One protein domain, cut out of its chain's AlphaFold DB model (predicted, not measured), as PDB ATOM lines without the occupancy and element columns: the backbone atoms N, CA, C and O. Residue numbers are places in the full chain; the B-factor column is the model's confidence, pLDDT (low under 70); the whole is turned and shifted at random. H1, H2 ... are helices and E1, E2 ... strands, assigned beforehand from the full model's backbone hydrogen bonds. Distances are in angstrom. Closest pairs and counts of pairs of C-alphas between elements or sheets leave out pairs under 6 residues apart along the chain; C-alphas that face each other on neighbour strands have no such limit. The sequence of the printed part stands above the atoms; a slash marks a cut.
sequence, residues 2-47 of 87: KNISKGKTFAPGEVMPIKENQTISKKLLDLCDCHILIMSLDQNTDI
ATOM      1  N   LYS A   2       3.017 -12.510 -23.725       81.75
ATOM      2  CA  LYS A   2       2.774 -11.853 -25.016       81.75
ATOM      3  C   LYS A   2       1.942 -10.584 -24.776       81.75
ATOM      4  O   LYS A   2       1.353 -10.425 -23.713       81.75
ATOM      5  N   ASN A   3       1.902  -9.684 -25.757       83.06
ATOM      6  CA  ASN A   3       1.046  -8.490 -25.756       83.06
ATOM      7  C   ASN A   3       1.278  -7.500 -24.593       83.06
ATOM      8  O   ASN A   3       0.412  -6.682 -24.294       83.06
ATOM      9  N   ILE A   4       2.447  -7.526 -23.954       85.56
ATOM     10  CA  ILE A   4       2.808  -6.581 -22.895       85.56
ATOM     11  C   ILE A   4       4.292  -6.234 -22.959       85.56
ATOM     12  O   ILE A   4       5.115  -7.068 -23.347       85.56
ATOM     13  N   SER A   5       4.626  -4.995 -22.602       85.25
ATOM     14  CA  SER A   5       6.007  -4.512 -22.561       85.25
ATOM     15  C   SER A   5       6.807  -5.281 -21.511       85.25
ATOM     16  O   SER A   5       6.413  -5.354 -20.349       85.25
ATOM     17  N   LYS A   6       7.943  -5.857 -21.911       87.19
ATOM     18  CA  LYS A   6       8.827  -6.603 -21.004       87.19
ATOM     19  C   LYS A   6       9.723  -5.644 -20.213       87.19
ATOM     20  O   LYS A   6      10.195  -4.657 -20.772       87.19
ATOM     21  N   GLY A   7       9.975  -5.959 -18.941       88.38
ATOM     22  CA  GLY A   7      10.897  -5.201 -18.082       88.38
ATOM     23  C   GLY A   7      10.400  -3.810 -17.677       88.38
ATOM     24  O   GLY A   7      11.206  -2.973 -17.289       88.38
ATOM     25  N   LYS A   8       9.092  -3.547 -17.794       86.00
ATOM     26  CA  LYS A   8       8.477  -2.276 -17.404       86.00
ATOM     27  C   LYS A   8       7.374  -2.510 -16.383       86.00
ATOM     28  O   LYS A   8       6.591  -3.446 -16.531       86.00
ATOM     29  N   THR A   9       7.298  -1.621 -15.403       85.75
ATOM     30  CA  THR A   9       6.127  -1.472 -14.536       85.75
ATOM     31  C   THR A   9       5.084  -0.641 -15.271       85.75
ATOM     32  O   THR A   9       5.438   0.276 -16.011       85.75
ATOM     33  N   PHE A  10       3.815  -0.973 -15.085       84.25
ATOM     34  CA  PHE A  10       2.691  -0.263 -15.683       84.25
ATOM     35  C   PHE A  10       1.544  -0.200 -14.679       84.25
ATOM     36  O   PHE A  10       1.364  -1.116 -13.871       84.25
ATOM     37  N   ALA A  11       0.749   0.862 -14.752       84.19
ATOM     38  CA  ALA A  11      -0.539   0.907 -14.077       84.19
ATOM     39  C   ALA A  11      -1.592   0.144 -14.909       84.19
ATOM     40  O   ALA A  11      -1.527   0.156 -16.141       84.19
ATOM     41  N   PRO A  12      -2.607  -0.487 -14.290       79.12
ATOM     42  CA  PRO A  12      -3.629  -1.252 -15.016       79.12
ATOM     43  C   PRO A  12      -4.295  -0.478 -16.167       79.12
ATOM     44  O   PRO A  12      -4.454  -1.010 -17.267       79.12
ATOM     45  N   GLY A  13      -4.610   0.805 -15.946       77.94
ATOM     46  CA  GLY A  13      -5.234   1.676 -16.950       77.94
ATOM     47  C   GLY A  13      -4.332   2.061 -18.128       77.94
ATOM     48  O   GLY A  13      -4.838   2.481 -19.162       77.94
ATOM     49  N   GLU A  14      -3.011   1.898 -18.015       83.94
ATOM     50  CA  GLU A  14      -2.079   2.111 -19.133       83.94
ATOM     51  C   GLU A  14      -2.083   0.926 -20.106       83.94
ATOM     52  O   GLU A  14      -1.714   1.063 -21.271       83.94
ATOM     53  N   VAL A  15      -2.488  -0.253 -19.626       84.50
ATOM     54  CA  VAL A  15      -2.500  -1.488 -20.416       84.50
ATOM     55  C   VAL A  15      -3.875  -1.765 -21.004       84.50
ATOM     56  O   VAL A  15      -3.938  -2.282 -22.122       84.50
ATOM     57  N   MET A  16      -4.949  -1.437 -20.278       90.50
ATOM     58  CA  MET A  16      -6.325  -1.690 -20.703       90.50
ATOM     59  C   MET A  16      -7.196  -0.431 -20.629       90.50
ATOM     60  O   MET A  16      -7.414   0.088 -19.532       90.50
ATOM     61  N   PRO A  17      -7.718   0.058 -21.772       91.75
ATOM     62  CA  PRO A  17      -8.693   1.135 -21.769       91.75
ATOM     63  C   PRO A  17     -10.058   0.614 -21.315       91.75
ATOM     64  O   PRO A  17     -10.470  -0.465 -21.722       91.75
ATOM     65  N   ILE A  18     -10.795   1.423 -20.557       92.62
ATOM     66  CA  ILE A  18     -12.231   1.216 -20.335       92.62
ATOM     67  C   ILE A  18     -12.968   1.958 -21.453       92.62
ATOM     68  O   ILE A  18     -12.642   3.112 -21.743       92.62
ATOM     69  N   LYS A  19     -13.919   1.291 -22.111       93.19
ATOM     70  CA  LYS A  19     -14.742   1.875 -23.176       93.19
ATOM     71  C   LYS A  19     -16.210   1.652 -22.878       93.19
ATOM     72  O   LYS A  19     -16.575   0.564 -22.450       93.19
ATOM     73  N   GLU A  20     -17.017   2.660 -23.181       95.44
ATOM     74  CA  GLU A  20     -18.452   2.642 -22.919       95.44
ATOM     75  C   GLU A  20     -19.130   1.401 -23.523       95.44
ATOM     76  O   GLU A  20     -18.926   1.093 -24.703       95.44
ATOM     77  N   ASN A  21     -19.926   0.702 -22.712       94.00
ATOM     78  CA  ASN A  21     -20.688  -0.498 -23.059       94.00
ATOM     79  C   ASN A  21     -19.837  -1.658 -23.615       94.00
ATOM     80  O   ASN A  21     -20.320  -2.450 -24.427       94.00
ATOM     81  N   GLN A  22     -18.558  -1.759 -23.231       93.88
ATOM     82  CA  GLN A  22     -17.654  -2.787 -23.753       93.88
ATOM     83  C   GLN A  22     -16.932  -3.571 -22.660       93.88
ATOM     84  O   GLN A  22     -16.363  -3.010 -21.725       93.88
ATOM     85  N   THR A  23     -16.854  -4.881 -22.882       94.81
ATOM     86  CA  THR A  23     -15.875  -5.763 -22.244       94.81
ATOM     87  C   THR A  23     -14.689  -5.924 -23.185       94.81
ATOM     88  O   THR A  23     -14.838  -6.377 -24.320       94.81
ATOM     89  N   ILE A  24     -13.494  -5.568 -22.722       93.69
ATOM     90  CA  ILE A  24     -12.248  -5.725 -23.477       93.69
ATOM     91  C   ILE A  24     -11.360  -6.701 -22.719       93.69
ATOM     92  O   ILE A  24     -11.124  -6.538 -21.524       93.69
ATOM     93  N   SER A  25     -10.837  -7.706 -23.418       92.75
ATOM     94  CA  SER A  25      -9.902  -8.676 -22.856       92.75
ATOM     95  C   SER A  25      -8.621  -8.744 -23.678       92.75
ATOM     96  O   SER A  25      -8.597  -8.539 -24.894       92.75
ATOM     97  N   LYS A  26      -7.516  -9.029 -22.994       91.56
ATOM     98  CA  LYS A  26      -6.203  -9.177 -23.608       91.56
ATOM     99  C   LYS A  26      -5.465 -10.337 -22.971       91.56
ATOM    100  O   LYS A  26      -5.205 -10.358 -21.770       91.56
ATOM    101  N   LYS A  27      -5.086 -11.304 -23.802       91.88
ATOM    102  CA  LYS A  27      -4.324 -12.467 -23.355       91.88
ATOM    103  C   LYS A  27      -2.847 -12.101 -23.169       91.88
ATOM    104  O   LYS A  27      -2.197 -11.645 -24.116       91.88
ATOM    105  N   LEU A  28      -2.327 -12.305 -21.960       90.81
ATOM    106  CA  LEU A  28      -0.934 -12.051 -21.572       90.81
ATOM    107  C   LEU A  28      -0.092 -13.330 -21.571       90.81
ATOM    108  O   LEU A  28       1.098 -13.300 -21.898       90.81
ATOM    109  N   LEU A  29      -0.699 -14.466 -21.233       90.56
ATOM    110  CA  LEU A  29      -0.071 -15.783 -21.266       90.56
ATOM    111  C   LEU A  29      -1.065 -16.816 -21.796       90.56
ATOM    112  O   LEU A  29      -2.249 -16.752 -21.477       90.56
ATOM    113  N   ASP A  30      -0.563 -17.726 -22.625       90.00
ATOM    114  CA  ASP A  30      -1.342 -18.773 -23.283       90.00
ATOM    115  C   ASP A  30      -0.490 -20.038 -23.362       90.00
ATOM    116  O   ASP A  30       0.256 -20.230 -24.327       90.00
ATOM    117  N   LEU A  31      -0.500 -20.818 -22.287       87.69
ATOM    118  CA  LEU A  31       0.149 -22.124 -22.187       87.69
ATOM    119  C   LEU A  31      -0.930 -23.208 -22.088       87.69
ATOM    120  O   LEU A  31      -2.095 -22.891 -21.894       87.69
ATOM    121  N   CYS A  32      -0.556 -24.480 -22.229       83.81
ATOM    122  CA  CYS A  32      -1.517 -25.590 -22.206       83.81
ATOM    123  C   CYS A  32      -2.258 -25.740 -20.866       83.81
ATOM    124  O   CYS A  32      -3.363 -26.264 -20.840       83.81
ATOM    125  N   ASP A  33      -1.638 -25.310 -19.773       87.38
ATOM    126  CA  ASP A  33      -2.079 -25.488 -18.389       87.38
ATOM    127  C   ASP A  33      -2.275 -24.156 -17.647       87.38
ATOM    128  O   ASP A  33      -2.723 -24.133 -16.502       87.38
ATOM    129  N   CYS A  34      -1.928 -23.032 -18.280       88.94
ATOM    130  CA  CYS A  34      -1.967 -21.724 -17.649       88.94
ATOM    131  C   CYS A  34      -2.292 -20.625 -18.658       88.94
ATOM    132  O   CYS A  34      -1.552 -20.364 -19.615       88.94
ATOM    133  N   HIS A  35      -3.376 -19.909 -18.376       91.75
ATOM    134  CA  HIS A  35      -3.788 -18.737 -19.130       91.75
ATOM    135  C   HIS A  35      -3.850 -17.531 -18.202       91.75
ATOM    136  O   HIS A  35      -4.425 -17.591 -17.118       91.75
ATOM    137  N   ILE A  36      -3.276 -16.415 -18.647       92.06
ATOM    138  CA  ILE A  36      -3.382 -15.137 -17.942       92.06
ATOM    139  C   ILE A  36      -4.031 -14.150 -18.894       92.06
ATOM    140  O   ILE A  36      -3.510 -13.886 -19.984       92.06
ATOM    141  N   LEU A  37      -5.155 -13.592 -18.462       92.31
ATOM    142  CA  LEU A  37      -5.880 -12.545 -19.159       92.31
ATOM    143  C   LEU A  37      -5.947 -11.308 -18.271       92.31
ATOM    144  O   LEU A  37      -6.083 -11.411 -17.055       92.31
ATOM    145  N   ILE A  38      -5.868 -10.143 -18.899       93.06
ATOM    146  CA  ILE A  38      -6.254  -8.877 -18.286       93.06
ATOM    147  C   ILE A  38      -7.524  -8.393 -18.983       93.06
ATOM    148  O   ILE A  38      -7.662  -8.548 -20.200       93.06
ATOM    149  N   MET A  39      -8.467  -7.868 -18.206       93.94
ATOM    150  CA  MET A  39      -9.779  -7.459 -18.696       93.94
ATOM    151  C   MET A  39     -10.151  -6.091 -18.138       93.94
ATOM    152  O   MET A  39      -9.766  -5.742 -17.022       93.94
ATOM    153  N   SER A  40     -10.921  -5.344 -18.916       94.69
ATOM    154  CA  SER A  40     -11.610  -4.132 -18.492       94.69
ATOM    155  C   SER A  40     -13.075  -4.249 -18.877       94.69
ATOM    156  O   SER A  40     -13.393  -4.559 -20.028       94.69
ATOM    157  N   LEU A  41     -13.939  -4.011 -17.902       94.94
ATOM    158  CA  LEU A  41     -15.386  -4.048 -18.033       94.94
ATOM    159  C   LEU A  41     -15.899  -2.637 -17.759       94.94
ATOM    160  O   LEU A  41     -15.423  -1.981 -16.829       94.94
ATOM    161  N   ASP A  42     -16.828  -2.167 -18.580       95.12
ATOM    162  CA  ASP A  42     -17.558  -0.933 -18.307       95.12
ATOM    163  C   ASP A  42     -18.783  -1.187 -17.421       95.12
ATOM    164  O   ASP A  42     -19.196  -2.329 -17.198       95.12
ATOM    165  N   GLN A  43     -19.378  -0.111 -16.912       88.81
ATOM    166  CA  GLN A  43     -20.634  -0.177 -16.179       88.81
ATOM    167  C   GLN A  43     -21.705  -0.886 -17.023       88.81
ATOM    168  O   GLN A  43     -21.826  -0.657 -18.223       88.81
ATOM    169  N   ASN A  44     -22.491  -1.757 -16.387       87.31
ATOM    170  CA  ASN A  44     -23.543  -2.567 -17.023       87.31
ATOM    171  C   ASN A  44     -23.054  -3.629 -18.024       87.31
ATOM    172  O   ASN A  44     -23.869  -4.217 -18.733       87.31
ATOM    173  N   THR A  45     -21.750  -3.904 -18.069       91.94
ATOM    174  CA  THR A  45     -21.224  -5.098 -18.739       91.94
ATOM    175  C   THR A  45     -21.050  -6.232 -17.739       91.94
ATOM    176  O   THR A  45     -20.852  -6.003 -16.546       91.94
ATOM    177  N   ASP A  46     -21.146  -7.464 -18.230       88.62
ATOM    178  CA  ASP A  46     -21.019  -8.664 -17.414       88.62
ATOM    179  C   ASP A  46     -20.265  -9.754 -18.187       88.62
ATOM    180  O   ASP A  46     -20.176  -9.724 -19.420       88.62
ATOM    181  N   ILE A  47     -19.713 -10.714 -17.455       84.75
ATOM    182  CA  ILE A  47     -19.170 -11.953 -18.002       84.75
ATOM    183  C   ILE A  47     -20.055 -13.077 -17.487       84.75
ATOM    184  O   ILE A  47     -20.156 -13.300 -16.283       84.75
TER     185      ILE A  47
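This is residues 2 to 47 of the 87 residues of an uncharacterized protein of Finegoldia magna (UniProt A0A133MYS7). A long two-stranded hairpin, E1 and E2, makes one side of a flat, loose model, and an opening stretch with the one-turn helix H1 loops over on the other side, its residues 6 to 11 standing free. After E2 a short tail, residues 42 to 47, folds back at the hairpin's open end. The printed part has 46 residues, with H1, E1 and E2 in that order along it, and the sheet E1 - E2 is antiparallel. The class is mixed, helices and strands, with under half of the residues in named elements; the radius of gyration of the C-alphas is 12.1 A and the spans are 32 by 26 by 11 A.

Start at Lys 2 and read on to C-alpha 12 at (-3.629, -1.252, -15.016), where H1 begins; it holds residues 12 to 15 and is 5.5 A long. Next find C-alpha 23 at (-15.875, -5.763, -22.244), from which E1 runs through residues 23 to 30 for 19.5 A. E2, residues 35 to 41, runs 18.7 A and ends at C-alpha 41 at (-15.386, -4.048, -18.033).

E1 and E2 form a hairpin over a tight link of 4 residues, their directions 165 degrees apart. Look at C-alphas 25 and 39, which face each other at 4.3 A. N 26 and O 38, at 2.8 A, and N 40 and O 24, at 2.9 A, are within hydrogen-bond range. H1 and E2 are near each other, with 7 pairs of C-alphas within 10 A and no pair within 8 A. H1 is too short for an O i to N i+4 pair; its one O i to N i+3 pair is within range.

The two C-alphas farthest apart are those of Gly 7 and Asn 44, at 34.6 A. The printed part has no cut, and no link between named elements is long; that from H1 to E1, of 7 residues, is short. The mean pLDDT of the printed part is 89.2, and no printed residue is under 70.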